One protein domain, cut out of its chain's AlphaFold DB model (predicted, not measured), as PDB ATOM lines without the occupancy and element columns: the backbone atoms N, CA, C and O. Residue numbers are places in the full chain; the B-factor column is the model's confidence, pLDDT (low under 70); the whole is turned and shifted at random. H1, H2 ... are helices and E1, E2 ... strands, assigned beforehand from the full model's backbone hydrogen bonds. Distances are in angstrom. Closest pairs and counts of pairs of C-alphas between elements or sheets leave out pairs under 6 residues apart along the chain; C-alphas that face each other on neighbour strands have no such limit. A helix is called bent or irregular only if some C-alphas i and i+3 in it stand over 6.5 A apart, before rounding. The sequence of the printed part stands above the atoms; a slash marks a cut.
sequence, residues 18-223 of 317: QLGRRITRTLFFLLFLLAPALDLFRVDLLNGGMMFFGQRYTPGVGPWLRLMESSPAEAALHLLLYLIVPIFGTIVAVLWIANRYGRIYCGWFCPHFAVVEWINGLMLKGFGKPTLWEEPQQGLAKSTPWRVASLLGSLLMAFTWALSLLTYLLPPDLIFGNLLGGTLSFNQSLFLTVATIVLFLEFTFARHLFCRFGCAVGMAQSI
ATOM      1  N   GLN A  18     143.054 130.450   2.013       90.00
ATOM      2  CA  GLN A  18     143.312 130.151   3.421       90.00
ATOM      3  C   GLN A  18     142.680 128.835   3.861       90.00
ATOM      4  O   GLN A  18     143.301 128.077   4.606       90.00
ATOM      5  N   LEU A  19     141.462 128.546   3.400       90.88
ATOM      6  CA  LEU A  19     140.798 127.278   3.667       90.88
ATOM      7  C   LEU A  19     141.602 126.113   3.082       90.88
ATOM      8  O   LEU A  19     141.908 125.171   3.810       90.88
ATOM      9  N   GLY A  20     142.020 126.219   1.817       91.81
ATOM     10  CA  GLY A  20     142.894 125.235   1.178       91.81
ATOM     11  C   GLY A  20     144.173 124.996   1.982       91.81
ATOM     12  O   GLY A  20     144.492 123.855   2.297       91.81
ATOM     13  N   ARG A  21     144.848 126.066   2.421       91.62
ATOM     14  CA  ARG A  21     146.064 125.977   3.247       91.62
ATOM     15  C   ARG A  21     145.822 125.293   4.591       91.62
ATOM     16  O   ARG A  21     146.662 124.525   5.057       91.62
ATOM     17  N   ARG A  22     144.702 125.591   5.256       90.81
ATOM     18  CA  ARG A  22     144.335 124.938   6.522       90.81
ATOM     19  C   ARG A  22     144.112 123.447   6.301       90.81
ATOM     20  O   ARG A  22     144.686 122.654   7.036       90.81
ATOM     21  N   ILE A  23     143.367 123.080   5.258       93.38
ATOM     22  CA  ILE A  23     143.109 121.682   4.901       93.38
ATOM     23  C   ILE A  23     144.422 120.951   4.612       93.38
ATOM     24  O   ILE A  23     144.685 119.932   5.243       93.38
ATOM     25  N   THR A  24     145.280 121.471   3.726       94.19
ATOM     26  CA  THR A  24     146.534 120.785   3.366       94.19
ATOM     27  C   THR A  24     147.442 120.596   4.574       94.19
ATOM     28  O   THR A  24     147.981 119.511   4.765       94.19
ATOM     29  N   ARG A  25     147.570 121.605   5.441       93.00
ATOM     30  CA  ARG A  25     148.401 121.503   6.647       93.00
ATOM     31  C   ARG A  25     147.841 120.517   7.655       93.00
ATOM     32  O   ARG A  25     148.613 119.757   8.226       93.00
ATOM     33  N   THR A  26     146.527 120.515   7.871       92.38
ATOM     34  CA  THR A  26     145.884 119.543   8.759       92.38
ATOM     35  C   THR A  26     146.052 118.130   8.215       92.38
ATOM     36  O   THR A  26     146.435 117.246   8.972       92.38
ATOM     37  N   LEU A  27     145.859 117.918   6.911       94.62
ATOM     38  CA  LEU A  27     146.073 116.616   6.280       94.62
ATOM     39  C   LEU A  27     147.525 116.152   6.407       94.62
ATOM     40  O   LEU A  27     147.754 115.015   6.796       94.62
ATOM     41  N   PHE A  28     148.505 117.021   6.151       94.69
ATOM     42  CA  PHE A  28     149.921 116.673   6.309       94.69
ATOM     43  C   PHE A  28     150.325 116.455   7.769       94.69
ATOM     44  O   PHE A  28     151.166 115.608   8.049       94.69
ATOM     45  N   PHE A  29     149.725 117.185   8.709       94.56
ATOM     46  CA  PHE A  29     149.929 116.953  10.136       94.56
ATOM     47  C   PHE A  29     149.359 115.601  10.576       94.56
ATOM     48  O   PHE A  29     150.046 114.840  11.250       94.56
ATOM     49  N   LEU A  30     148.144 115.258  10.141       94.38
ATOM     50  CA  LEU A  30     147.558 113.940  10.391       94.38
ATOM     51  C   LEU A  30     148.374 112.833   9.724       94.38
ATOM     52  O   LEU A  30     148.656 111.827  10.363       94.38
ATOM     53  N   LEU A  31     148.819 113.044   8.484       94.25
ATOM     54  CA  LEU A  31     149.723 112.135   7.788       94.25
ATOM     55  C   LEU A  31     151.012 111.936   8.587       94.25
ATOM     56  O   LEU A  31     151.428 110.807   8.779       94.25
ATOM     57  N   PHE A  32     151.611 113.008   9.110       94.19
ATOM     58  CA  PHE A  32     152.813 112.923   9.936       94.19
ATOM     59  C   PHE A  32     152.597 112.096  11.213       94.19
ATOM     60  O   PHE A  32     153.495 111.355  11.601       94.19
ATOM     61  N   LEU A  33     151.438 112.196  11.863       93.25
ATOM     62  CA  LEU A  33     151.139 111.416  13.069       93.25
ATOM     63  C   LEU A  33     150.775 109.957  12.768       93.25
ATOM     64  O   LEU A  33     151.137 109.063  13.527       93.25
ATOM     65  N   LEU A  34     150.048 109.719  11.677       92.62
ATOM     66  CA  LEU A  34     149.498 108.407  11.337       92.62
ATOM     67  C   LEU A  34     150.427 107.574  10.453       92.62
ATOM     68  O   LEU A  34     150.309 106.355  10.454       92.62
ATOM     69  N   ALA A  35     151.357 108.189   9.721       91.94
ATOM     70  CA  ALA A  35     152.283 107.479   8.845       91.94
ATOM     71  C   ALA A  35     153.053 106.338   9.531       91.94
ATOM     72  O   ALA A  35     153.112 105.264   8.929       91.94
ATOM     73  N   PRO A  36     153.600 106.492  10.755       88.69
ATOM     74  CA  PRO A  36     154.266 105.376  11.417       88.69
ATOM     75  C   PRO A  36     153.271 104.321  11.916       88.69
ATOM     76  O   PRO A  36     153.571 103.135  11.851       88.69
ATOM     77  N   ALA A  37     152.082 104.730  12.376       87.69
ATOM     78  CA  ALA A  37     151.055 103.823  12.893       87.69
ATOM     79  C   ALA A  37     150.382 102.981  11.796       87.69
ATOM     80  O   ALA A  37     149.968 101.857  12.050       87.69
ATOM     81  N   LEU A  38     150.280 103.519  10.578       88.50
ATOM     82  CA  LEU A  38     149.721 102.843   9.404       88.50
ATOM     83  C   LEU A  38     150.796 102.149   8.550       88.50
ATOM     84  O   LEU A  38     150.518 101.782   7.410       88.50
ATOM     85  N   ASP A  39     152.032 102.036   9.052       86.06
ATOM     86  CA  ASP A  39     153.194 101.507   8.323       86.06
ATOM     87  C   ASP A  39     153.425 102.166   6.944       86.06
ATOM     88  O   ASP A  39     154.029 101.585   6.039       86.06
ATOM     89  N   LEU A  40     152.973 103.411   6.765       86.94
ATOM     90  CA  LEU A  40     153.142 104.152   5.519       86.94
ATOM     91  C   LEU A  40     154.609 104.525   5.304       86.94
ATOM     92  O   LEU A  40     155.140 104.360   4.206       86.94
ATOM     93  N   PHE A  41     155.248 105.038   6.353       87.44
ATOM     94  CA  PHE A  41     156.668 105.360   6.361       87.44
ATOM     95  C   PHE A  41     157.201 105.338   7.792       87.44
ATOM     96  O   PHE A  41     156.762 106.130   8.625       87.44
ATOM     97  N   ARG A  42     158.166 104.460   8.070       86.19
ATOM     98  CA  ARG A  42     158.966 104.484   9.305       86.19
ATOM     99  C   ARG A  42     160.267 103.713   9.138       86.19
ATOM    100  O   ARG A  42     160.377 102.855   8.267       86.19
ATOM    101  N   VAL A  43     161.236 103.991   9.996       85.00
ATOM    102  CA  VAL A  43     162.454 103.194  10.145       85.00
ATOM    103  C   VAL A  43     162.223 102.214  11.292       85.00
ATOM    104  O   VAL A  43     161.783 102.607  12.366       85.00
ATOM    105  N   ASP A  44     162.484 100.932  11.072       82.06
ATOM    106  CA  ASP A  44     162.412  99.905  12.107       82.06
ATOM    107  C   ASP A  44     163.833  99.520  12.526       82.06
ATOM    108  O   ASP A  44     164.517  98.744  11.852       82.06
ATOM    109  N   LEU A  45     164.287 100.102  13.639       82.50
ATOM    110  CA  LEU A  45     165.619  99.837  14.183       82.50
ATOM    111  C   LEU A  45     165.747  98.440  14.804       82.50
ATOM    112  O   LEU A  45     166.859  97.925  14.883       82.50
ATOM    113  N   LEU A  46     164.645  97.821  15.245       78.31
ATOM    114  CA  LEU A  46     164.678  96.498  15.878       78.31
ATOM    115  C   LEU A  46     164.816  95.391  14.839       78.31
ATOM    116  O   LEU A  46     165.619  94.478  15.006       78.31
ATOM    117  N   ASN A  47     164.034  95.481  13.764       72.69
ATOM    118  CA  ASN A  47     164.006  94.461  12.717       72.69
ATOM    119  C   ASN A  47     164.971  94.755  11.558       72.69
ATOM    120  O   ASN A  47     165.099  93.929  10.658       72.69
ATOM    121  N   GLY A  48     165.638  95.914  11.567       70.25
ATOM    122  CA  GLY A  48     166.617  96.299  10.556       70.25
ATOM    123  C   GLY A  48     165.985  96.514   9.180       70.25
ATOM    124  O   GLY A  48     166.167  95.709   8.270       70.25
ATOM    125  N   GLY A  49     165.252  97.614   9.004       75.44
ATOM    126  CA  GLY A  49     164.672  97.978   7.710       75.44
ATOM    127  C   GLY A  49     163.882  99.280   7.749       75.44
ATOM    128  O   GLY A  49     163.760  99.923   8.785       75.44
ATOM    129  N   MET A  50     163.331  99.678   6.607       80.62
ATOM    130  CA  MET A  50     162.363 100.767   6.503       80.62
ATOM    131  C   MET A  50     161.019 100.183   6.072       80.62
ATOM    132  O   MET A  50     160.968  99.303   5.222       80.62
ATOM    133  N   MET A  51     159.919 100.642   6.649       80.06
ATOM    134  CA  MET A  51     158.579 100.348   6.148       80.06
ATOM    135  C   MET A  51     158.196 101.418   5.132       80.06
ATOM    136  O   MET A  51     158.341 102.610   5.412       80.06
ATOM    137  N   PHE A  52     157.705 100.997   3.971       82.25
ATOM    138  CA  PHE A  52     157.179 101.877   2.934       82.25
ATOM    139  C   PHE A  52     155.865 101.296   2.406       82.25
ATOM    140  O   PHE A  52     155.861 100.217   1.818       82.25
ATOM    141  N   PHE A  53     154.748 101.993   2.631       85.44
ATOM    142  CA  PHE A  53     153.395 101.559   2.246       85.44
ATOM    143  C   PHE A  53     153.054 100.123   2.697       85.44
ATOM    144  O   PHE A  53     152.585  99.302   1.909       85.44
ATOM    145  N   GLY A  54     153.335  99.794   3.961       78.94
ATOM    146  CA  GLY A  54     153.093  98.470   4.546       78.94
ATOM    147  C   GLY A  54     154.060  97.376   4.079       78.94
ATOM    148  O   GLY A  54     154.021  96.260   4.592       78.94
ATOM    149  N   GLN A  55     154.950  97.675   3.129       78.62
ATOM    150  CA  GLN A  55     155.978  96.753   2.664       78.62
ATOM    151  C   GLN A  55     157.284  97.006   3.413       78.62
ATOM    152  O   GLN A  55     157.715  98.148   3.594       78.62
ATOM    153  N   ARG A  56     157.953  95.924   3.823       74.31
ATOM    154  CA  ARG A  56     159.303  96.002   4.392       74.31
ATOM    155  C   ARG A  56     160.294  96.275   3.271       74.31
ATOM    156  O   ARG A  56     160.651  95.382   2.509       74.31
ATOM    157  N   TYR A  57     160.760  97.510   3.202       71.50
ATOM    158  CA  TYR A  57     161.890  97.907   2.390       71.50
ATOM    159  C   TYR A  57     163.164  97.801   3.225       71.50
ATOM    160  O   TYR A  57     163.558  98.719   3.944       71.50
ATOM    161  N   THR A  58     163.840  96.661   3.149       65.25
ATOM    162  CA  THR A  58     165.232  96.611   3.582       65.25
ATOM    163  C   THR A  58     166.054  97.246   2.459       65.25
ATOM    164  O   THR A  58     166.062  96.711   1.348       65.25
ATOM    165  N   PRO A  59     166.720  98.401   2.671       58.78
ATOM    166  CA  PRO A  59     167.758  98.809   1.737       58.78
ATOM    167  C   PRO A  59     168.758  97.661   1.789       58.78
ATOM    168  O   PRO A  59     169.343  97.418   2.838       58.78
ATOM    169  N   GLY A  60     168.809  96.844   0.741       53.81
ATOM    170  CA  GLY A  60     169.454  95.537   0.744       53.81
ATOM    171  C   GLY A  60     170.974  95.625   0.843       53.81
ATOM    172  O   GLY A  60     171.662  95.039   0.023       53.81
ATOM    173  N   VAL A  61     171.531  96.303   1.843       55.38
ATOM    174  CA  VAL A  61     172.972  96.413   2.064       55.38
ATOM    175  C   VAL A  61     173.638  95.038   2.110       55.38
ATOM    176  O   VAL A  61     174.758  94.915   1.651       55.38
ATOM    177  N   GLY A  62     172.944  93.973   2.531       59.59
ATOM    178  CA  GLY A  62     173.462  92.597   2.473       59.59
ATOM    179  C   GLY A  62     173.801  92.101   1.052       59.59
ATOM    180  O   GLY A  62     174.931  91.678   0.813       59.59
ATOM    181  N   PRO A  63     172.859  92.103   0.090       58.53
ATOM    182  CA  PRO A  63     173.172  91.844  -1.319       58.53
ATOM    183  C   PRO A  63     174.185  92.824  -1.931       58.53
ATOM    184  O   PRO A  63     174.984  92.418  -2.763       58.53
ATOM    185  N   TRP A  64     174.195  94.089  -1.503       56.91
ATOM    186  CA  TRP A  64     175.055  95.128  -2.078       56.91
ATOM    187  C   TRP A  64     176.502  95.042  -1.585       56.91
ATOM    188  O   TRP A  64     177.419  95.205  -2.381       56.91
ATOM    189  N   LEU A  65     176.716  94.723  -0.303       58.50
ATOM    190  CA  LEU A  65     178.038  94.403   0.243       58.50
ATOM    191  C   LEU A  65     178.620  93.161  -0.440       58.50
ATOM    192  O   LEU A  65     179.795  93.152  -0.781       58.50
ATOM    193  N   ARG A  66     177.788  92.145  -0.706       58.47
ATOM    194  CA  ARG A  66     178.208  90.952  -1.461       58.47
ATOM    195  C   ARG A  66     178.524  91.256  -2.930       58.47
ATOM    196  O   ARG A  66     179.400  90.617  -3.499       58.47
ATOM    197  N   LEU A  67     177.851  92.237  -3.535       56.69
ATOM    198  CA  LEU A  67     178.162  92.723  -4.886       56.69
ATOM    199  C   LEU A  67     179.432  93.595  -4.922       56.69
ATOM    200  O   LEU A  67     180.168  93.549  -5.900       56.69
ATOM    201  N   MET A  68     179.725  94.364  -3.863       56.69
ATOM    202  CA  MET A  68     180.983  95.121  -3.742       56.69
ATOM    203  C   MET A  68     182.211  94.207  -3.729       56.69
ATOM    204  O   MET A  68     183.261  94.597  -4.230       56.69
ATOM    205  N   GLU A  69     182.071  93.002  -3.178       62.28
ATOM    206  CA  GLU A  69     183.134  91.997  -3.113       62.28
ATOM    207  C   GLU A  69     183.431  91.352  -4.480       62.28
ATOM    208  O   GLU A  69     184.560  90.939  -4.730       62.28
ATOM    209  N   SER A  70     182.444  91.295  -5.384       65.69
ATOM    210  CA  SER A  70     182.567  90.645  -6.698       65.69
ATOM    211  C   SER A  70     182.715  91.615  -7.879       65.69
ATOM    212  O   SER A  70     183.382  91.281  -8.856       65.69
ATOM    213  N   SER A  71     182.115  92.810  -7.818       75.94
ATOM    214  CA  SER A  71     182.115  93.815  -8.895       75.94
ATOM    215  C   SER A  71     181.874  95.245  -8.352       75.94
ATOM    216  O   SER A  71     180.757  95.772  -8.371       75.94
ATOM    217  N   PRO A  72     182.931  95.949  -7.899       77.62
ATOM    218  CA  PRO A  72     182.801  97.264  -7.258       77.62
ATOM    219  C   PRO A  72     182.100  98.326  -8.122       77.62
ATOM    220  O   PRO A  72     181.387  99.185  -7.602       77.62
ATOM    221  N   ALA A  73     182.286  98.269  -9.446       81.19
ATOM    222  CA  ALA A  73     181.715  99.232 -10.385       81.19
ATOM    223  C   ALA A  73     180.187  99.102 -10.524       81.19
ATOM    224  O   ALA A  73     179.485 100.113 -10.551       81.19
ATOM    225  N   GLU A  74     179.658  97.877 -10.565       78.88
ATOM    226  CA  GLU A  74     178.214  97.632 -10.674       78.88
ATOM    227  C   GLU A  74     177.501  97.999  -9.371       78.88
ATOM    228  O   GLU A  74     176.466  98.670  -9.392       78.88
ATOM    229  N   ALA A  75     178.105  97.667  -8.227       76.44
ATOM    230  CA  ALA A  75     177.607  98.082  -6.919       76.44
ATOM    231  C   ALA A  75     177.541  99.617  -6.789       76.44
ATOM    232  O   ALA A  75     176.538 100.164  -6.322       76.44
ATOM    233  N   ALA A  76     178.582 100.327  -7.245       81.00
ATOM    234  CA  ALA A  76     178.607 101.788  -7.253       81.00
ATOM    235  C   ALA A  76     177.532 102.385  -8.177       81.00
ATOM    236  O   ALA A  76     176.868 103.352  -7.797       81.00
ATOM    237  N   LEU A  77     177.313 101.800  -9.360       83.12
ATOM    238  CA  LEU A  77     176.286 102.252 -10.298       83.12
ATOM    239  C   LEU A  77     174.871 102.053  -9.737       83.12
ATOM    240  O   LEU A  77     174.048 102.965  -9.813       83.12
ATOM    241  N   HIS A  78     174.595 100.904  -9.118       78.50
ATOM    242  CA  HIS A  78     173.314 100.655  -8.456       78.50
ATOM    243  C   HIS A  78     173.065 101.638  -7.301       78.50
ATOM    244  O   HIS A  78     171.964 102.177  -7.177       78.50
ATOM    245  N   LEU A  79     174.085 101.960  -6.501       81.56
ATOM    246  CA  LEU A  79     173.988 102.989  -5.460       81.56
ATOM    247  C   LEU A  79     173.711 104.372  -6.008       81.56
ATOM    248  O   LEU A  79     172.837 105.082  -5.499       81.56
ATOM    249  N   LEU A  80     174.426 104.737  -7.063       86.44
ATOM    250  CA  LEU A  80     174.225 106.009  -7.717       86.44
ATOM    251  C   LEU A  80     172.785 106.127  -8.228       86.44
ATOM    252  O   LEU A  80     172.100 107.085  -7.884       86.44
ATOM    253  N   LEU A  81     172.304 105.144  -8.989       85.56
ATOM    254  CA  LEU A  81     171.012 105.215  -9.673       85.56
ATOM    255  C   LEU A  81     169.804 105.038  -8.744       85.56
ATOM    256  O   LEU A  81     168.809 105.735  -8.927       85.56
ATOM    257  N   TYR A  82     169.869 104.141  -7.756       79.81
ATOM    258  CA  TYR A  82     168.704 103.797  -6.927       79.81
ATOM    259  C   TYR A  82     168.641 104.531  -5.585       79.81
ATOM    260  O   TYR A  82     167.564 104.602  -4.996       79.81
ATOM    261  N   LEU A  83     169.752 105.097  -5.100       80.62
ATOM    262  CA  LEU A  83     169.769 105.860  -3.847       80.62
ATOM    263  C   LEU A  83     170.117 107.332  -4.080       80.62
ATOM    264  O   LEU A  83     169.341 108.215  -3.717       80.62
ATOM    265  N   ILE A  84     171.267 107.617  -4.694       86.81
ATOM    266  CA  ILE A  84     171.797 108.987  -4.764       86.81
ATOM    267  C   ILE A  84     170.982 109.850  -5.731       86.81
ATOM    268  O   ILE A  84     170.535 110.931  -5.354       86.81
ATOM    269  N   VAL A  85     170.757 109.381  -6.960       91.31
ATOM    270  CA  VAL A  85     169.997 110.096  -7.996       91.31
ATOM    271  C   VAL A  85     168.573 110.450  -7.547       91.31
ATOM    272  O   VAL A  85     168.217 111.619  -7.688       91.31
ATOM    273  N   PRO A  86     167.751 109.546  -6.973       88.38
ATOM    274  CA  PRO A  86     166.401 109.911  -6.544       88.38
ATOM    275  C   PRO A  86     166.399 110.887  -5.361       88.38
ATOM    276  O   PRO A  86     165.604 111.831  -5.358       88.38
ATOM    277  N   ILE A  87     167.306 110.731  -4.389       89.19
ATOM    278  CA  ILE A  87     167.430 111.674  -3.264       89.19
ATOM    279  C   ILE A  87     167.852 113.053  -3.778       89.19
ATOM    280  O   ILE A  87     167.190 114.055  -3.498       89.19
ATOM    281  N   PHE A  88     168.925 113.115  -4.567       93.56
ATOM    282  CA  PHE A  88     169.445 114.367  -5.106       93.56
ATOM    283  C   PHE A  88     168.448 115.031  -6.059       93.56
ATOM    284  O   PHE A  88     168.199 116.230  -5.949       93.56
ATOM    285  N   GLY A  89     167.805 114.255  -6.933       94.94
ATOM    286  CA  GLY A  89     166.747 114.724  -7.825       94.94
ATOM    287  C   GLY A  89     165.573 115.332  -7.058       94.94
ATOM    288  O   GLY A  89     165.109 116.417  -7.409       94.94
ATOM    289  N   THR A  90     165.155 114.704  -5.953       91.56
ATOM    290  CA  THR A  90     164.108 115.242  -5.068       91.56
ATOM    291  C   THR A  90     164.542 116.562  -4.430       91.56
ATOM    292  O   THR A  90     163.785 117.533  -4.449       91.56
ATOM    293  N   ILE A  91     165.772 116.640  -3.909       92.12
ATOM    294  CA  ILE A  91     166.318 117.871  -3.316       92.12
ATOM    295  C   ILE A  91     166.353 118.996  -4.357       92.12
ATOM    296  O   ILE A  91     165.852 120.090  -4.094       92.12
ATOM    297  N   VAL A  92     166.885 118.734  -5.554       94.50
ATOM    298  CA  VAL A  92     166.955 119.715  -6.645       94.50
ATOM    299  C   VAL A  92     165.560 120.178  -7.058       94.50
ATOM    300  O   VAL A  92     165.341 121.382  -7.187       94.50
ATOM    301  N   ALA A  93     164.599 119.263  -7.202       94.06
ATOM    302  CA  ALA A  93     163.220 119.607  -7.539       94.06
ATOM    303  C   ALA A  93     162.587 120.519  -6.475       94.06
ATOM    304  O   ALA A  93     162.021 121.565  -6.805       94.06
ATOM    305  N   VAL A  94     162.739 120.185  -5.188       91.69
ATOM    306  CA  VAL A  94     162.226 121.006  -4.079       91.69
ATOM    307  C   VAL A  94     162.876 122.389  -4.064       91.69
ATOM    308  O   VAL A  94     162.174 123.392  -3.911       91.69
ATOM    309  N   LEU A  95     164.196 122.474  -4.254       93.69
ATOM    310  CA  LEU A  95     164.912 123.751  -4.296       93.69
ATOM    311  C   LEU A  95     164.544 124.583  -5.528       93.69
ATOM    312  O   LEU A  95     164.433 125.801  -5.422       93.69
ATOM    313  N   TRP A  96     164.286 123.953  -6.673       94.38
ATOM    314  CA  TRP A  96     163.818 124.624  -7.887       94.38
ATOM    315  C   TRP A  96     162.415 125.220  -7.716       94.38
ATOM    316  O   TRP A  96     162.158 126.349  -8.146       94.38
ATOM    317  N   ILE A  97     161.510 124.508  -7.034       93.25
ATOM    318  CA  ILE A  97     160.190 125.042  -6.666       93.25
ATOM    319  C   ILE A  97     160.361 126.198  -5.671       93.25
ATOM    320  O   ILE A  97     159.827 127.288  -5.889       93.25
ATOM    321  N   ALA A  98     161.145 125.996  -4.609       92.75
ATOM    322  CA  ALA A  98     161.376 126.999  -3.569       92.75
ATOM    323  C   ALA A  98     162.041 128.275  -4.106       92.75
ATOM    324  O   ALA A  98     161.696 129.381  -3.697       92.75
ATOM    325  N   ASN A  99     162.924 128.149  -5.095       93.44
ATOM    326  CA  ASN A  99     163.529 129.276  -5.795       93.44
ATOM    327  C   ASN A  99     162.458 130.231  -6.365       93.44
ATOM    328  O   ASN A  99     162.632 131.447  -6.329       93.44
ATOM    329  N   ARG A 100     161.306 129.720  -6.818       90.94
ATOM    330  CA  ARG A 100     160.215 130.554  -7.346       90.94
ATOM    331  C   ARG A 100     159.149 130.925  -6.318       90.94
ATOM    332  O   ARG A 100     158.577 132.011  -6.431       90.94
ATOM    333  N   TYR A 101     158.881 130.029  -5.369       88.69
ATOM    334  CA  TYR A 101     157.748 130.087  -4.438       88.69
ATOM    335  C   TYR A 101     158.161 130.137  -2.955       88.69
ATOM    336  O   TYR A 101     157.376 129.848  -2.056       88.69
ATOM    337  N   GLY A 102     159.397 130.519  -2.649       88.56
ATOM    338  CA  GLY A 102     159.834 130.737  -1.272       88.56
ATOM    339  C   GLY A 102     159.731 129.484  -0.412       88.56
ATOM    340  O   GLY A 102     159.886 128.355  -0.883       88.56
ATOM    341  N   ARG A 103     159.426 129.677   0.875       91.94
ATOM    342  CA  ARG A 103     159.212 128.578   1.823       91.94
ATOM    343  C   ARG A 103     157.792 128.006   1.718       91.94
ATOM    344  O   ARG A 103     157.084 127.915   2.723       91.94
ATOM    345  N   ILE A 104     157.361 127.631   0.510       90.94
ATOM    346  CA  ILE A 104     156.010 127.093   0.270       90.94
ATOM    347  C   ILE A 104     155.748 125.820   1.086       90.94
ATOM    348  O   ILE A 104     154.655 125.646   1.617       90.94
ATOM    349  N   TYR A 105     156.772 124.979   1.282       91.94
ATOM    350  CA  TYR A 105     156.665 123.796   2.142       91.94
ATOM    351  C   TYR A 105     156.307 124.183   3.577       91.94
ATOM    352  O   TYR A 105     155.345 123.655   4.132       91.94
ATOM    353  N   CYS A 106     157.017 125.160   4.151       91.00
ATOM    354  CA  CYS A 106     156.706 125.681   5.479       91.00
ATOM    355  C   CYS A 106     155.270 126.218   5.559       91.00
ATOM    356  O   CYS A 106     154.600 125.976   6.552       91.00
ATOM    357  N   GLY A 107     154.790 126.906   4.520       89.25
ATOM    358  CA  GLY A 107     153.453 127.499   4.503       89.25
ATOM    359  C   GLY A 107     152.291 126.526   4.300       89.25
ATOM    360  O   GLY A 107     151.204 126.823   4.782       89.25
ATOM    361  N   TRP A 108     152.488 125.399   3.607       91.06
ATOM    362  CA  TRP A 108     151.387 124.544   3.127       91.06
ATOM    363  C   TRP A 108     151.428 123.094   3.606       91.06
ATOM    364  O   TRP A 108     150.372 122.468   3.704       91.06
ATOM    365  N   PHE A 109     152.615 122.572   3.914       92.38
ATOM    366  CA  PHE A 109     152.829 121.144   4.164       92.38
ATOM    367  C   PHE A 109     153.507 120.859   5.503       92.38
ATOM    368  O   PHE A 109     153.292 119.804   6.085       92.38
ATOM    369  N   CYS A 110     154.318 121.785   6.016       93.12
ATOM    370  CA  CYS A 110     155.115 121.551   7.212       93.12
ATOM    371  C   CYS A 110     154.224 121.323   8.449       93.12
ATOM    372  O   CYS A 110     153.548 122.264   8.893       93.12
ATOM    373  N   PRO A 111     154.262 120.122   9.059       93.56
ATOM    374  CA  PRO A 111     153.463 119.829  10.243       93.56
ATOM    375  C   PRO A 111     153.921 120.675  11.439       93.56
ATOM    376  O   PRO A 111     153.111 121.060  12.278       93.56
ATOM    377  N   HIS A 112     155.212 121.031  11.502       93.19
ATOM    378  CA  HIS A 112     155.763 121.820  12.609       93.19
ATOM    379  C   HIS A 112     155.197 123.237  12.575       93.19
ATOM    380  O   HIS A 112     154.692 123.748  13.571       93.19
ATOM    381  N   PHE A 113     155.132 123.828  11.383       91.25
ATOM    382  CA  PHE A 113     154.519 125.135  11.204       91.25
ATOM    383  C   PHE A 113     153.009 125.123  11.502       91.25
ATOM    384  O   PHE A 113     152.477 126.133  11.963       91.25
ATOM    385  N   ALA A 114     152.298 124.009  11.257       91.44
ATOM    386  CA  ALA A 114     150.898 123.814  11.674       91.44
ATOM    387  C   ALA A 114     150.720 124.034  13.179       91.44
ATOM    388  O   ALA A 114     149.898 124.851  13.600       91.44
ATOM    389  N   VAL A 115     151.571 123.380  13.965       92.44
ATOM    390  CA  VAL A 115     151.611 123.524  15.420       92.44
ATOM    391  C   VAL A 115     151.975 124.945  15.837       92.44
ATOM    392  O   VAL A 115     151.299 125.521  16.688       92.44
ATOM    393  N   VAL A 116     152.988 125.547  15.209       89.94
ATOM    394  CA  VAL A 116     153.424 126.915  15.527       89.94
ATOM    395  C   VAL A 116     152.294 127.930  15.365       89.94
ATOM    396  O   VAL A 116     152.089 128.738  16.268       89.94
ATOM    397  N   GLU A 117     151.529 127.897  14.267       89.19
ATOM    398  CA  GLU A 117     150.390 128.817  14.098       89.19
ATOM    399  C   GLU A 117     149.289 128.576  15.138       89.19
ATOM    400  O   GLU A 117     148.718 129.538  15.658       89.19
ATOM    401  N   TRP A 118     148.997 127.312  15.461       91.31
ATOM    402  CA  TRP A 118     147.981 126.968  16.453       91.31
ATOM    403  C   TRP A 118     148.365 127.465  17.853       91.31
ATOM    404  O   TRP A 118     147.597 128.196  18.483       91.31
ATOM    405  N   ILE A 119     149.592 127.170  18.297       91.44
ATOM    406  CA  ILE A 119     150.133 127.639  19.579       91.44
ATOM    407  C   ILE A 119     150.206 129.166  19.606       91.44
ATOM    408  O   ILE A 119     149.880 129.773  20.624       91.44
ATOM    409  N   ASN A 120     150.559 129.814  18.491       89.62
ATOM    410  CA  ASN A 120     150.566 131.272  18.401       89.62
ATOM    411  C   ASN A 120     149.181 131.867  18.696       89.62
ATOM    412  O   ASN A 120     149.073 132.812  19.474       89.62
ATOM    413  N   GLY A 121     148.118 131.277  18.142       88.62
ATOM    414  CA  GLY A 121     146.744 131.688  18.435       88.62
ATOM    415  C   GLY A 121     146.373 131.538  19.916       88.62
ATOM    416  O   GLY A 121     145.723 132.422  20.476       88.62
ATOM    417  N   LEU A 122     146.814 130.459  20.571       90.69
ATOM    418  CA  LEU A 122     146.595 130.249  22.008       90.69
ATOM    419  C   LEU A 122     147.378 131.257  22.860       90.69
ATOM    420  O   LEU A 122     146.822 131.862  23.777       90.69
ATOM    421  N   MET A 123     148.652 131.470  22.534       89.56
ATOM    422  CA  MET A 123     149.537 132.398  23.237       89.56
ATOM    423  C   MET A 123     149.031 133.842  23.139       89.56
ATOM    424  O   MET A 123     148.990 134.543  24.150       89.56
ATOM    425  N   LEU A 124     148.549 134.264  21.963       88.25
ATOM    426  CA  LEU A 124     147.953 135.589  21.776       88.25
ATOM    427  C   LEU A 124     146.721 135.796  22.667       88.25
ATOM    428  O   LEU A 124     146.615 136.834  23.314       88.25
ATOM    429  N   LYS A 125     145.836 134.799  22.786       87.75
ATOM    430  CA  LYS A 125     144.660 134.870  23.677       87.75
ATOM    431  C   LYS A 125     145.027 134.836  25.166       87.75
ATOM    432  O   LYS A 125     144.358 135.453  25.993       87.75
ATOM    433  N   GLY A 126     146.074 134.097  25.536       88.56
ATOM    434  CA  GLY A 126     146.490 133.944  26.934       88.56
ATOM    435  C   GLY A 126     147.332 135.110  27.453       88.56
ATOM    436  O   GLY A 126     147.036 135.718  28.489       88.56
ATOM    437  N   PHE A 127     148.410 135.418  26.740       85.94
ATOM    438  CA  PHE A 127     149.443 136.359  27.164       85.94
ATOM    439  C   PHE A 127     149.359 137.715  26.450       85.94
ATOM    440  O   PHE A 127     150.032 138.655  26.877       85.94
ATOM    441  N   GLY A 128     148.556 137.843  25.384       84.44
ATOM    442  CA  GLY A 128     148.621 138.995  24.469       84.44
ATOM    443  C   GLY A 128     149.946 139.048  23.707       84.44
ATOM    444  O   GLY A 128     150.277 140.046  23.075       84.44
ATOM    445  N   LYS A 129     150.736 137.979  23.820       84.31
ATOM    446  CA  LYS A 129     152.061 137.840  23.256       84.31
ATOM    447  C   LYS A 129     152.094 136.555  22.454       84.31
ATOM    448  O   LYS A 129     151.580 135.541  22.915       84.31
ATOM    449  N   PRO A 130     152.726 136.572  21.291       77.56
ATOM    450  CA  PRO A 130     152.965 135.365  20.530       77.56
ATOM    451  C   PRO A 130     153.922 134.445  21.298       77.56
ATOM    452  O   PRO A 130     153.621 133.274  21.492       77.56
ATOM    453  N   THR A 131     155.027 134.953  21.831       80.31
ATOM    454  CA  THR A 131     155.956 134.169  22.653       80.31
ATOM    455  C   THR A 131     156.289 134.880  23.962       80.31
ATOM    456  O   THR A 131     156.014 136.068  24.113       80.31
ATOM    457  N   LEU A 132     156.879 134.171  24.930       78.25
ATOM    458  CA  LEU A 132     157.088 134.719  26.273       78.25
ATOM    459  C   LEU A 132     158.098 135.890  26.341       78.25
ATOM    460  O   LEU A 132     157.901 136.775  27.175       78.25
ATOM    461  N   TRP A 133     159.117 135.960  25.468       78.94
ATOM    462  CA  TRP A 133     160.095 137.078  25.437       78.94
ATOM    463  C   TRP A 133     159.722 138.204  24.475       78.94
ATOM    464  O   TRP A 133     160.337 139.263  24.524       78.94
ATOM    465  N   GLU A 134     158.738 138.012  23.603       78.12
ATOM    466  CA  GLU A 134     158.372 139.045  22.640       78.12
ATOM    467  C   GLU A 134     157.419 140.079  23.243       78.12
ATOM    468  O   GLU A 134     156.782 139.869  24.285       78.12
ATOM    469  N   GLU A 135     157.352 141.245  22.606       78.25
ATOM    470  CA  GLU A 135     156.509 142.336  23.076       78.25
ATOM    471  C   GLU A 135     155.019 142.003  22.926       78.25
ATOM    472  O   GLU A 135     154.611 141.318  21.979       78.25
ATOM    473  N   PRO A 136     154.187 142.441  23.889       77.88
ATOM    474  CA  PRO A 136     152.752 142.249  23.795       77.88
ATOM    475  C   PRO A 136     152.186 143.074  22.645       77.88
ATOM    476  O   PRO A 136     152.517 144.244  22.473       77.88
ATOM    477  N   GLN A 137     151.280 142.464  21.890       76.44
ATOM    478  CA  GLN A 137     150.478 143.191  20.923       76.44
ATOM    479  C   GLN A 137     149.482 144.082  21.673       76.44
ATOM    480  O   GLN A 137     148.824 143.658  22.630       76.44
ATOM    481  N   GLN A 138     149.396 145.342  21.253       72.62
ATOM    482  CA  GLN A 138     148.513 146.325  21.870       72.62
ATOM    483  C   GLN A 138     147.041 145.962  21.620       72.62
ATOM    484  O   GLN A 138     146.683 145.481  20.549       72.62
ATOM    485  N   GLY A 139     146.184 146.190  22.619       70.94
ATOM    486  CA  GLY A 139     144.732 146.004  22.491       70.94
ATOM    487  C   GLY A 139     144.209 144.572  22.673       70.94
ATOM    488  O   GLY A 139     143.002 144.369  22.582       70.94
ATOM    489  N   LEU A 140     145.060 143.579  22.968       78.06
ATOM    490  CA  LEU A 140     144.600 142.216  23.268       78.06
ATOM    491  C   LEU A 140     144.287 142.012  24.756       78.06
ATOM    492  O   LEU A 140     145.136 142.200  25.630       78.06
ATOM    493  N   ALA A 141     143.065 141.548  25.029       74.44
ATOM    494  CA  ALA A 141     142.646 141.118  26.355       74.44
ATOM    495  C   ALA A 141     143.393 139.841  26.769       74.44
ATOM    496  O   ALA A 141     143.460 138.866  26.020       74.44
ATOM    497  N   LYS A 142     143.951 139.844  27.982       85.19
ATOM    498  CA  LYS A 142     144.687 138.705  28.545       85.19
ATOM    499  C   LYS A 142     143.735 137.828  29.340       85.19
ATOM    500  O   LYS A 142     142.961 138.338  30.145       85.19
ATOM    501  N   SER A 143     143.838 136.514  29.175       88.31
ATOM    502  CA  SER A 143     142.934 135.575  29.836       88.31
ATOM    503  C   SER A 143     143.693 134.417  30.478       88.31
ATOM    504  O   SER A 143     144.385 133.655  29.805       88.31
ATOM    505  N   THR A 144     143.552 134.269  31.797       88.38
ATOM    506  CA  THR A 144     144.151 133.177  32.581       88.38
ATOM    507  C   THR A 144     143.810 131.773  32.057       88.38
ATOM    508  O   THR A 144     144.752 130.995  31.893       88.38
ATOM    509  N   PRO A 145     142.550 131.418  31.717       92.00
ATOM    510  CA  PRO A 145     142.260 130.090  31.168       92.00
ATOM    511  C   PRO A 145     142.986 129.835  29.841       92.00
ATOM    512  O   PRO A 145     143.499 128.741  29.626       92.00
ATOM    513  N   TRP A 146     143.133 130.852  28.986       92.06
ATOM    514  CA  TRP A 146     143.896 130.714  27.742       92.06
ATOM    515  C   TRP A 146     145.404 130.572  27.975       92.06
ATOM    516  O   TRP A 146     146.068 129.914  27.178       92.06
ATOM    517  N   ARG A 147     145.958 131.104  29.076       91.19
ATOM    518  CA  ARG A 147     147.357 130.834  29.465       91.19
ATOM    519  C   ARG A 147     147.554 129.364  29.804       91.19
ATOM    520  O   ARG A 147     148.462 128.737  29.264       91.19
ATOM    521  N   VAL A 148     146.676 128.804  30.634       93.06
ATOM    522  CA  VAL A 148     146.713 127.377  30.981       93.06
ATOM    523  C   VAL A 148     146.535 126.524  29.726       93.06
ATOM    524  O   VAL A 148     147.360 125.655  29.467       93.06
ATOM    525  N   ALA A 149     145.544 126.839  28.886       93.56
ATOM    526  CA  ALA A 149     145.315 126.136  27.626       93.56
ATOM    527  C   ALA A 149     146.526 126.203  26.683       93.56
ATOM    528  O   ALA A 149     146.838 125.225  26.015       93.56
ATOM    529  N   SER A 150     147.230 127.335  26.639       92.31
ATOM    530  CA  SER A 150     148.417 127.487  25.797       92.31
ATOM    531  C   SER A 150     149.613 126.667  26.290       92.31
ATOM    532  O   SER A 150     150.262 126.017  25.479       92.31
ATOM    533  N   LEU A 151     149.874 126.628  27.603       93.25
ATOM    534  CA  LEU A 151     150.969 125.835  28.173       93.25
ATOM    535  C   LEU A 151     150.664 124.336  28.116       93.25
ATOM    536  O   LEU A 151     151.509 123.557  27.683       93.25
ATOM    537  N   LEU A 152     149.444 123.932  28.482       95.31
ATOM    538  CA  LEU A 152     149.006 122.542  28.352       95.31
ATOM    539  C   LEU A 152     148.972 122.106  26.885       95.31
ATOM    540  O   LEU A 152     149.433 121.017  26.568       95.31
ATOM    541  N   GLY A 153     148.495 122.965  25.981       95.25
ATOM    542  CA  GLY A 153     148.499 122.710  24.542       95.25
ATOM    543  C   GLY A 153     149.910 122.492  23.997       95.25
ATOM    544  O   GLY A 153     150.137 121.517  23.284       95.25
ATOM    545  N   SER A 154     150.874 123.336  24.384       94.81
ATOM    546  CA  SER A 154     152.289 123.145  24.040       94.81
ATOM    547  C   SER A 154     152.852 121.837  24.597       94.81
ATOM    548  O   SER A 154     153.571 121.143  23.884       94.81
ATOM    549  N   LEU A 155     152.530 121.479  25.845       96.69
ATOM    550  CA  LEU A 155     153.026 120.257  26.488       96.69
ATOM    551  C   LEU A 155     152.461 118.992  25.834       96.69
ATOM    552  O   LEU A 155     153.219 118.092  25.481       96.69
ATOM    553  N   LEU A 156     151.144 118.940  25.630       96.50
ATOM    554  CA  LEU A 156     150.476 117.814  24.973       96.50
ATOM    555  C   LEU A 156     150.978 117.637  23.541       96.50
ATOM    556  O   LEU A 156     151.210 116.512  23.097       96.50
ATOM    557  N   MET A 157     151.194 118.743  22.829       96.06
ATOM    558  CA  MET A 157     151.745 118.699  21.483       96.06
ATOM    559  C   MET A 157     153.202 118.235  21.476       96.06
ATOM    560  O   MET A 157     153.558 117.395  20.657       96.06
ATOM    561  N   ALA A 158     154.030 118.714  22.407       97.12
ATOM    562  CA  ALA A 158     155.408 118.253  22.566       97.12
ATOM    563  C   ALA A 158     155.478 116.747  22.842       97.12
ATOM    564  O   ALA A 158     156.252 116.048  22.194       97.12
ATOM    565  N   PHE A 159     154.622 116.239  23.733       97.00
ATOM    566  CA  PHE A 159     154.536 114.810  24.022       97.00
ATOM    567  C   PHE A 159     154.070 114.005  22.804       97.00
ATOM    568  O   PHE A 159     154.692 113.010  22.446       97.00
ATOM    569  N   THR A 160     153.020 114.463  22.116       95.94
ATOM    570  CA  THR A 160     152.506 113.814  20.896       95.94
ATOM    571  C   THR A 160     153.576 113.752  19.807       95.94
ATOM    572  O   THR A 160     153.728 112.744  19.120       95.94
ATOM    573  N   TRP A 161     154.358 114.821  19.665       95.81
ATOM    574  CA  TRP A 161     155.442 114.907  18.700       95.81
ATOM    575  C   TRP A 161     156.615 113.994  19.070       95.81
ATOM    576  O   TRP A 161     157.126 113.286  18.208       95.81
ATOM    577  N   ALA A 162     157.011 113.962  20.345       96.44
ATOM    578  CA  ALA A 162     158.029 113.043  20.851       96.44
ATOM    579  C   ALA A 162     157.615 111.577  20.652       96.44
ATOM    580  O   ALA A 162     158.419 110.769  20.192       96.44
ATOM    581  N   LEU A 163     156.351 111.251  20.936       95.50
ATOM    582  CA  LEU A 163     155.783 109.924  20.719       95.50
ATOM    583  C   LEU A 163     155.794 109.543  19.236       95.50
ATOM    584  O   LEU A 163     156.247 108.455  18.901       95.50
ATOM    585  N   SER A 164     155.371 110.454  18.354       94.31
ATOM    586  CA  SER A 164     155.426 110.256  16.902       94.31
ATOM    587  C   SER A 164     156.860 110.022  16.414       94.31
ATOM    588  O   SER A 164     157.132 109.048  15.722       94.31
ATOM    589  N   LEU A 165     157.824 110.850  16.834       93.94
ATOM    590  CA  LEU A 165     159.235 110.647  16.485       93.94
ATOM    591  C   LEU A 165     159.748 109.279  16.947       93.94
ATOM    592  O   LEU A 165     160.489 108.634  16.214       93.94
ATOM    593  N   LEU A 166     159.333 108.813  18.126       93.81
ATOM    594  CA  LEU A 166     159.716 107.491  18.604       93.81
ATOM    595  C   LEU A 166     159.106 106.368  17.751       93.81
ATOM    596  O   LEU A 166     159.804 105.401  17.452       93.81
ATOM    597  N   THR A 167     157.850 106.494  17.311       92.88
ATOM    598  CA  THR A 167     157.199 105.500  16.431       92.88
ATOM    599  C   THR A 167     157.715 105.533  14.989       92.88
ATOM    600  O   THR A 167     157.584 104.549  14.263       92.88
ATOM    601  N   TYR A 168     158.381 106.614  14.569       91.94
ATOM    602  CA  TYR A 168     159.173 106.620  13.335       91.94
ATOM    603  C   TYR A 168     160.453 105.779  13.427       91.94
ATOM    604  O   TYR A 168     161.013 105.463  12.379       91.94
ATOM    605  N   LEU A 169     160.935 105.456  14.634       91.56
ATOM    606  CA  LEU A 169     162.170 104.692  14.873       91.56
ATOM    607  C   LEU A 169     161.907 103.258  15.369       91.56
ATOM    608  O   LEU A 169     162.728 102.361  15.163       91.56
ATOM    609  N   LEU A 170     160.796 103.050  16.076       90.75
ATOM    610  CA  LEU A 170     160.423 101.790  16.716       90.75
ATOM    611  C   LEU A 170     158.989 101.387  16.336       90.75
ATOM    612  O   LEU A 170     158.168 102.259  16.058       90.75
ATOM    613  N   PRO A 171     158.649 100.084  16.350       89.88
ATOM    614  CA  PRO A 171     157.308  99.617  16.011       89.88
ATOM    615  C   PRO A 171     156.202 100.264  16.861       89.88
ATOM    616  O   PRO A 171     156.316 100.269  18.091       89.88
ATOM    617  N   PRO A 172     155.118 100.767  16.236       90.56
ATOM    618  CA  PRO A 172     154.045 101.463  16.944       90.56
ATOM    619  C   PRO A 172     153.341 100.560  17.961       90.56
ATOM    620  O   PRO A 172     153.097 101.007  19.078       90.56
ATOM    621  N   ASP A 173     153.101  99.287  17.633       89.25
ATOM    622  CA  ASP A 173     152.440  98.329  18.533       89.25
ATOM    623  C   ASP A 173     153.205  98.152  19.848       89.25
ATOM    624  O   ASP A 173     152.616  98.099  20.928       89.25
ATOM    625  N   LEU A 174     154.539  98.132  19.764       90.00
ATOM    626  CA  LEU A 174     155.416  98.005  20.921       90.00
ATOM    627  C   LEU A 174     155.395  99.279  21.769       90.00
ATOM    628  O   LEU A 174     155.300  99.207  22.991       90.00
ATOM    629  N   ILE A 175     155.470 100.453  21.138       92.88
ATOM    630  CA  ILE A 175     155.471 101.733  21.856       92.88
ATOM    631  C   ILE A 175     154.117 102.003  22.513       92.88
ATOM    632  O   ILE A 175     154.077 102.340  23.696       92.88
ATOM    633  N   PHE A 176     153.014 101.838  21.782       92.38
ATOM    634  CA  PHE A 176     151.675 102.044  22.325       92.38
ATOM    635  C   PHE A 176     151.327 100.994  23.384       92.38
ATOM    636  O   PHE A 176     150.788 101.359  24.429       92.38
ATOM    637  N   GLY A 177     151.706  99.728  23.176       91.25
ATOM    638  CA  GLY A 177     151.547  98.665  24.169       91.25
ATOM    639  C   GLY A 177     152.307  98.958  25.464       91.25
ATOM    640  O   GLY A 177     151.715  98.921  26.541       91.25
ATOM    641  N   ASN A 178     153.585  99.341  25.372       92.94
ATOM    642  CA  ASN A 178     154.393  99.681  26.547       92.94
ATOM    643  C   ASN A 178     153.896 100.945  27.261       92.94
ATOM    644  O   ASN A 178     153.977 101.030  28.486       92.94
ATOM    645  N   LEU A 179     153.392 101.931  26.514       92.38
ATOM    646  CA  LEU A 179     152.846 103.160  27.085       92.38
ATOM    647  C   LEU A 179     151.553 102.888  27.867       92.38
ATOM    648  O   LEU A 179     151.420 103.354  28.994       92.38
ATOM    649  N   LEU A 180     150.626 102.115  27.290       93.88
ATOM    650  CA  LEU A 180     149.363 101.746  27.940       93.88
ATOM    651  C   LEU A 180     149.571 100.768  29.102       93.88
ATOM    652  O   LEU A 180     148.882 100.863  30.114       93.88
ATOM    653  N   GLY A 181     150.531  99.851  28.970       91.31
ATOM    654  CA  GLY A 181     150.894  98.889  30.010       91.31
ATOM    655  C   GLY A 181     151.772  99.461  31.127       91.31
ATOM    656  O   GLY A 181     151.994  98.781  32.123       91.31
ATOM    657  N   GLY A 182     152.293 100.686  30.983       91.19
ATOM    658  CA  GLY A 182     153.219 101.285  31.952       91.19
ATOM    659  C   GLY A 182     154.591 100.596  32.020       91.19
ATOM    660  O   GLY A 182     155.321 100.774  32.991       91.19
ATOM    661  N   THR A 183     154.957  99.821  30.998       93.62
ATOM    662  CA  THR A 183     156.172  98.989  30.929       93.62
ATOM    663  C   THR A 183     157.237  99.575  29.995       93.62
ATOM    664  O   THR A 183     158.048  98.846  29.419       93.62
ATOM    665  N   LEU A 184     157.249 100.902  29.814       92.00
ATOM    666  CA  LEU A 184     158.254 101.585  28.994       92.00
ATOM    667  C   LEU A 184     159.670 101.239  29.463       92.00
ATOM    668  O   LEU A 184     160.020 101.411  30.630       92.00
ATOM    669  N   SER A 185     160.508 100.800  28.521       92.75
ATOM    670  CA  SER A 185     161.931 100.592  28.803       92.75
ATOM    671  C   SER A 185     162.606 101.910  29.190       92.75
ATOM    672  O   SER A 185     162.168 102.988  28.780       92.75
ATOM    673  N   PHE A 186     163.724 101.829  29.916       93.56
ATOM    674  CA  PHE A 186     164.489 103.007  30.331       93.56
ATOM    675  C   PHE A 186     164.850 103.933  29.157       93.56
ATOM    676  O   PHE A 186     164.684 105.144  29.244       93.56
ATOM    677  N   ASN A 187     165.278 103.373  28.022       93.12
ATOM    678  CA  ASN A 187     165.642 104.175  26.851       93.12
ATOM    679  C   ASN A 187     164.424 104.867  26.218       93.12
ATOM    680  O   ASN A 187     164.527 106.012  25.779       93.12
ATOM    681  N   GLN A 188     163.265 104.199  26.194       93.75
ATOM    682  CA  GLN A 188     162.021 104.781  25.681       93.75
ATOM    683  C   GLN A 188     161.526 105.911  26.585       93.75
ATOM    684  O   GLN A 188     161.182 106.981  26.086       93.75
ATOM    685  N   SER A 189     161.518 105.706  27.906       94.38
ATOM    686  CA  SER A 189     161.091 106.732  28.860       94.38
ATOM    687  C   SER A 189     162.055 107.919  28.884       94.38
ATOM    688  O   SER A 189     161.599 109.066  28.887       94.38
ATOM    689  N   LEU A 190     163.367 107.670  28.806       95.88
ATOM    690  CA  LEU A 190     164.386 108.710  28.690       95.88
ATOM    691  C   LEU A 190     164.188 109.536  27.414       95.88
ATOM    692  O   LEU A 190     164.130 110.763  27.495       95.88
ATOM    693  N   PHE A 191     164.026 108.885  26.256       95.81
ATOM    694  CA  PHE A 191     163.784 109.581  24.992       95.81
ATOM    695  C   PHE A 191     162.507 110.419  25.048       95.81
ATOM    696  O   PHE A 191     162.559 111.612  24.762       95.81
ATOM    697  N   LEU A 192     161.375 109.830  25.457       96.31
ATOM    698  CA  LEU A 192     160.099 110.544  25.532       96.31
ATOM    699  C   LEU A 192     160.188 111.744  26.471       96.31
ATOM    700  O   LEU A 192     159.726 112.824  26.113       96.31
ATOM    701  N   THR A 193     160.816 111.589  27.636       96.62
ATOM    702  CA  THR A 193     160.950 112.671  28.618       96.62
ATOM    703  C   THR A 193     161.826 113.799  28.077       96.62
ATOM    704  O   THR A 193     161.393 114.950  28.037       96.62
ATOM    705  N   VAL A 194     163.036 113.480  27.605       97.75
ATOM    706  CA  VAL A 194     163.986 114.482  27.100       97.75
ATOM    707  C   VAL A 194     163.436 115.175  25.855       97.75
ATOM    708  O   VAL A 194     163.424 116.404  25.798       97.75
ATOM    709  N   ALA A 195     162.924 114.417  24.881       97.12
ATOM    710  CA  ALA A 195     162.350 114.978  23.662       97.12
ATOM    711  C   ALA A 195     161.126 115.853  23.965       97.12
ATOM    712  O   ALA A 195     161.019 116.947  23.413       97.12
ATOM    713  N   THR A 196     160.245 115.436  24.882       97.94
ATOM    714  CA  THR A 196     159.087 116.247  25.297       97.94
ATOM    715  C   THR A 196     159.531 117.557  25.937       97.94
ATOM    716  O   THR A 196     158.998 118.602  25.586       97.94
ATOM    717  N   ILE A 197     160.524 117.536  26.834       97.69
ATOM    718  CA  ILE A 197     161.041 118.758  27.469       97.69
ATOM    719  C   ILE A 197     161.642 119.695  26.418       97.69
ATOM    720  O   ILE A 197     161.296 120.876  26.380       97.69
ATOM    721  N   VAL A 198     162.505 119.183  25.536       96.62
ATOM    722  CA  VAL A 198     163.158 119.991  24.496       96.62
ATOM    723  C   VAL A 198     162.130 120.593  23.537       96.62
ATOM    724  O   VAL A 198     162.182 121.791  23.268       96.62
ATOM    725  N   LEU A 199     161.161 119.804  23.062       95.75
ATOM    726  CA  LEU A 199     160.104 120.283  22.167       95.75
ATOM    727  C   LEU A 199     159.140 121.239  22.871       95.75
ATOM    728  O   LEU A 199     158.700 122.215  22.276       95.75
ATOM    729  N   PHE A 200     158.841 121.023  24.150       96.12
ATOM    730  CA  PHE A 200     158.033 121.951  24.936       96.12
ATOM    731  C   PHE A 200     158.723 123.313  25.070       96.12
ATOM    732  O   PHE A 200     158.084 124.357  24.887       96.12
ATOM    733  N   LEU A 201     160.031 123.307  25.347       94.50
ATOM    734  CA  LEU A 201     160.850 124.514  25.378       94.50
ATOM    735  C   LEU A 201     160.952 125.161  23.993       94.50
ATOM    736  O   LEU A 201     160.921 126.382  23.892       94.50
ATOM    737  N   GLU A 202     161.027 124.382  22.918       93.56
ATOM    738  CA  GLU A 202     161.006 124.914  21.555       93.56
ATOM    739  C   GLU A 202     159.655 125.573  21.240       93.56
ATOM    740  O   GLU A 202     159.612 126.754  20.914       93.56
ATOM    741  N   PHE A 203     158.534 124.884  21.438       92.69
ATOM    742  CA  PHE A 203     157.205 125.412  21.130       92.69
ATOM    743  C   PHE A 203     156.807 126.626  21.976       92.69
ATOM    744  O   PHE A 203     156.198 127.581  21.476       92.69
ATOM    745  N   THR A 204     157.159 126.617  23.258       90.88
ATOM    746  CA  THR A 204     156.883 127.740  24.159       90.88
ATOM    747  C   THR A 204     157.876 128.872  23.926       90.88
ATOM    748  O   THR A 204     157.478 130.044  23.903       90.88
ATOM    749  N   PHE A 205     159.146 128.507  23.695       90.12
ATOM    750  CA  PHE A 205     160.247 129.433  23.498       90.12
ATOM    751  C   PHE A 205     160.840 129.454  22.074       90.12
ATOM    752  O   PHE A 205     160.506 130.282  21.238       90.12
ATOM    753  N   ALA A 206     161.729 128.562  21.682       89.81
ATOM    754  CA  ALA A 206     162.489 128.792  20.446       89.81
ATOM    755  C   ALA A 206     161.725 128.684  19.094       89.81
ATOM    756  O   ALA A 206     162.365 128.773  18.053       89.81
ATOM    757  N   ARG A 207     160.392 128.565  19.027       89.19
ATOM    758  CA  ARG A 207     159.661 128.185  17.801       89.19
ATOM    759  C   ARG A 207     159.881 129.057  16.572       89.19
ATOM    760  O   ARG A 207     160.075 128.549  15.467       89.19
ATOM    761  N   HIS A 208     159.873 130.381  16.736       86.62
ATOM    762  CA  HIS A 208     160.105 131.293  15.614       86.62
ATOM    763  C   HIS A 208     161.584 131.282  15.224       86.62
ATOM    764  O   HIS A 208     161.900 131.365  14.041       86.62
ATOM    765  N   LEU A 209     162.482 131.121  16.202       89.06
ATOM    766  CA  LEU A 209     163.920 130.990  15.983       89.06
ATOM    767  C   LEU A 209     164.243 129.690  15.233       89.06
ATOM    768  O   LEU A 209     164.980 129.720  14.252       89.06
ATOM    769  N   PHE A 210     163.628 128.574  15.625       90.56
ATOM    770  CA  PHE A 210     163.775 127.277  14.983       90.56
ATOM    771  C   PHE A 210     163.225 127.304  13.555       90.56
ATOM    772  O   PHE A 210     163.962 127.016  12.615       90.56
ATOM    773  N   CYS A 211     161.987 127.767  13.345       87.62
ATOM    774  CA  CYS A 211     161.430 127.926  11.995       87.62
ATOM    775  C   CYS A 211     162.277 128.859  11.112       87.62
ATOM    776  O   CYS A 211     162.348 128.680   9.894       87.62
ATOM    777  N   ARG A 212     162.905 129.886  11.697       87.50
ATOM    778  CA  ARG A 212     163.688 130.889  10.966       87.50
ATOM    779  C   ARG A 212     165.095 130.407  10.614       87.50
ATOM    780  O   ARG A 212     165.476 130.565   9.452       87.50
ATOM    781  N   PHE A 213     165.813 129.838  11.582       87.38
ATOM    782  CA  PHE A 213     167.247 129.535  11.510       87.38
ATOM    783  C   PHE A 213     167.611 128.082  11.843       87.38
ATOM    784  O   PHE A 213     168.639 127.613  11.375       87.38
ATOM    785  N   GLY A 214     166.815 127.365  12.639       87.75
ATOM    786  CA  GLY A 214     167.136 125.988  13.048       87.75
ATOM    787  C   GLY A 214     166.719 124.920  12.033       87.75
ATOM    788  O   GLY A 214     167.393 123.908  11.868       87.75
ATOM    789  N   CYS A 215     165.612 125.136  11.322       92.38
ATOM    790  CA  CYS A 215     165.081 124.171  10.368       92.38
ATOM    791  C   CYS A 215     165.898 124.168   9.065       92.38
ATOM    792  O   CYS A 215     165.812 125.110   8.271       92.38
ATOM    793  N   ALA A 216     166.622 123.076   8.806       92.94
ATOM    794  CA  ALA A 216     167.442 122.903   7.604       92.94
ATOM    795  C   ALA A 216     166.635 123.058   6.301       92.94
ATOM    796  O   ALA A 216     167.052 123.778   5.394       92.94
ATOM    797  N   VAL A 217     165.437 122.460   6.234       91.56
ATOM    798  CA  VAL A 217     164.542 122.570   5.066       91.56
ATOM    799  C   VAL A 217     164.139 124.028   4.832       91.56
ATOM    800  O   VAL A 217     164.259 124.538   3.719       91.56
ATOM    801  N   GLY A 218     163.717 124.732   5.887       92.00
ATOM    802  CA  GLY A 218     163.330 126.140   5.795       92.00
ATOM    803  C   GLY A 218     164.494 127.043   5.380       92.00
ATOM    804  O   GLY A 218     164.320 127.938   4.548       92.00
ATOM    805  N   MET A 219     165.694 126.797   5.911       92.50
ATOM    806  CA  MET A 219     166.900 127.542   5.550       92.50
ATOM    807  C   MET A 219     167.262 127.344   4.076       92.50
ATOM    808  O   MET A 219     167.402 128.333   3.355       92.50
ATOM    809  N   ALA A 220     167.319 126.097   3.603       93.62
ATOM    810  CA  ALA A 220     167.652 125.785   2.216       93.62
ATOM    811  C   ALA A 220     166.670 126.443   1.228       93.62
ATOM    812  O   ALA A 220     167.090 127.083   0.261       93.62
ATOM    813  N   GLN A 221     165.363 126.398   1.521       94.00
ATOM    814  CA  GLN A 221     164.344 127.077   0.713       94.00
ATOM    815  C   GLN A 221     164.504 128.604   0.700       94.00
ATOM    816  O   GLN A 221     164.259 129.243  -0.321       94.00
ATOM    817  N   SER A 222     164.942 129.200   1.810       92.06
ATOM    818  CA  SER A 222     165.176 130.653   1.894       92.06
ATOM    819  C   SER A 222     166.329 131.095   1.029       92.06
ATOM    820  O   SER A 222     166.232 132.110   0.350       92.06
ATOM    821  N   ILE A 223     167.426 130.339   1.086       92.88
ATOM    822  CA  ILE A 223     168.634 130.629   0.324       92.88
ATOM    823  C   ILE A 223     168.309 130.514  -1.166       92.88
ATOM    824  O   ILE A 223     168.565 131.454  -1.916       92.88
TER     825      ILE A 223
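What this domain is: This is residues 18 to 223 of the 317 residues of the protein "Putative Iron-sulfur cluster-binding protein" of Magnetococcus massalia (strain MO-1) (UniProt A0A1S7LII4). At the core you find a helical hairpin, H5 and H6, with H1 crossing it on one side and H8 crossing it on the other. From a small sheet of three strands at one end of H6 the chain swings out through H2 and back along the bent helix H3, a long arm with an open gap between it and the core. The printed part has 206 residues with nine named helices and three named strands, in the order H1 E1 E2 E3 H2 H3 H4 H5 H6 H7 H8 H9; the class is mostly helix, and the sheet, E1 E2 E3, is antiparallel. It is loose, with a radius of gyration of the C-alphas of 20.8 A and spans of 72 by 50 by 28 A.

How they stand to each other: Begin at the sheet, a meander, each strand the antiparallel neighbour of the one before: E1, residues 41 to 44, E2, 49 to 52, and E3, 55 to 57. In the hairpin E1 and E2 look at N 42 and O 51, 3.2 A apart; in the hairpin E2 and E3, at N 50 and O 57, 2.8 A. H6, residues 144 to 167, only grazes the sheet with residues 165 to 167. H5, residues 111 to 127, touches H6 in a helical hairpin at a shallow tilt of 18 degrees, closest at C-alphas Gly 126 and Arg 147, 4.1 A. H8, residues 186 to 214, touches H6 at a steep tilt of 62 degrees, closest at C-alphas Phe 159 and Thr 196, 4.9 A; it is irregular, with C-alphas 205 and 208 8.1 A apart. H1, residues 18 to 34, touches H5 with residues 25 to 32 alone, closest at C-alphas Phe 29 and Pro 111, 4.6 A; H1 and H8 are apart. H4, residues 104 to 108, touches H1 at C-alphas Trp 108 and Arg 21, their closest, 5.5 A. H3, residues 72 to 101, was assigned as one helix by its hydrogen bonds but is bent, C-alphas 82 and 85 being 6.5 A apart; its arms are H3a, 72 to 82, and H3b, 85 to 101. H2, residues 61 to 70, forms a helical hairpin with H3a, closest at C-alphas Met 68 and Ala 75, 5.5 A. H9, residues 216 to 223, touches H3b, closest at C-alphas Gln 221 and Ala 98, 5.2 A, and touches H8 only at the corner. H7, residues 172 to 181, is close to but not clearly touching H6, closest at C-alphas Ile 175 and Thr 167, 6.8 A. Every O i to N i+4 pair is within hydrogen-bond range in H1, H3a, H4, H5, H6, H7 and H9; H2 has 5 of 6, H3b 12 of 13 and H8 22 of 25.

Where its parts are: Find C-alpha 18 at (143.312, 130.151, 3.421); from there H1 runs 24.0 A to C-alpha 34. H6 starts at C-alpha 144, (144.151, 133.177, 32.581), and runs 34.6 A; H8 spans 28.9 A, H5 24.0 A and H3b 23.7 A. H9 ends at C-alpha 223, (168.634, 130.629, 0.324).

The domain as a whole: The two C-alphas farthest apart, Ser 70 and Gly 139, are 73.1 A apart. The printed part has no cut, and the long link is H5 to H6, residues 128 to 143. Mean pLDDT of the printed part is 87.3; residues 58 to 70, of which 61 to 70 belong to H2, are under 70.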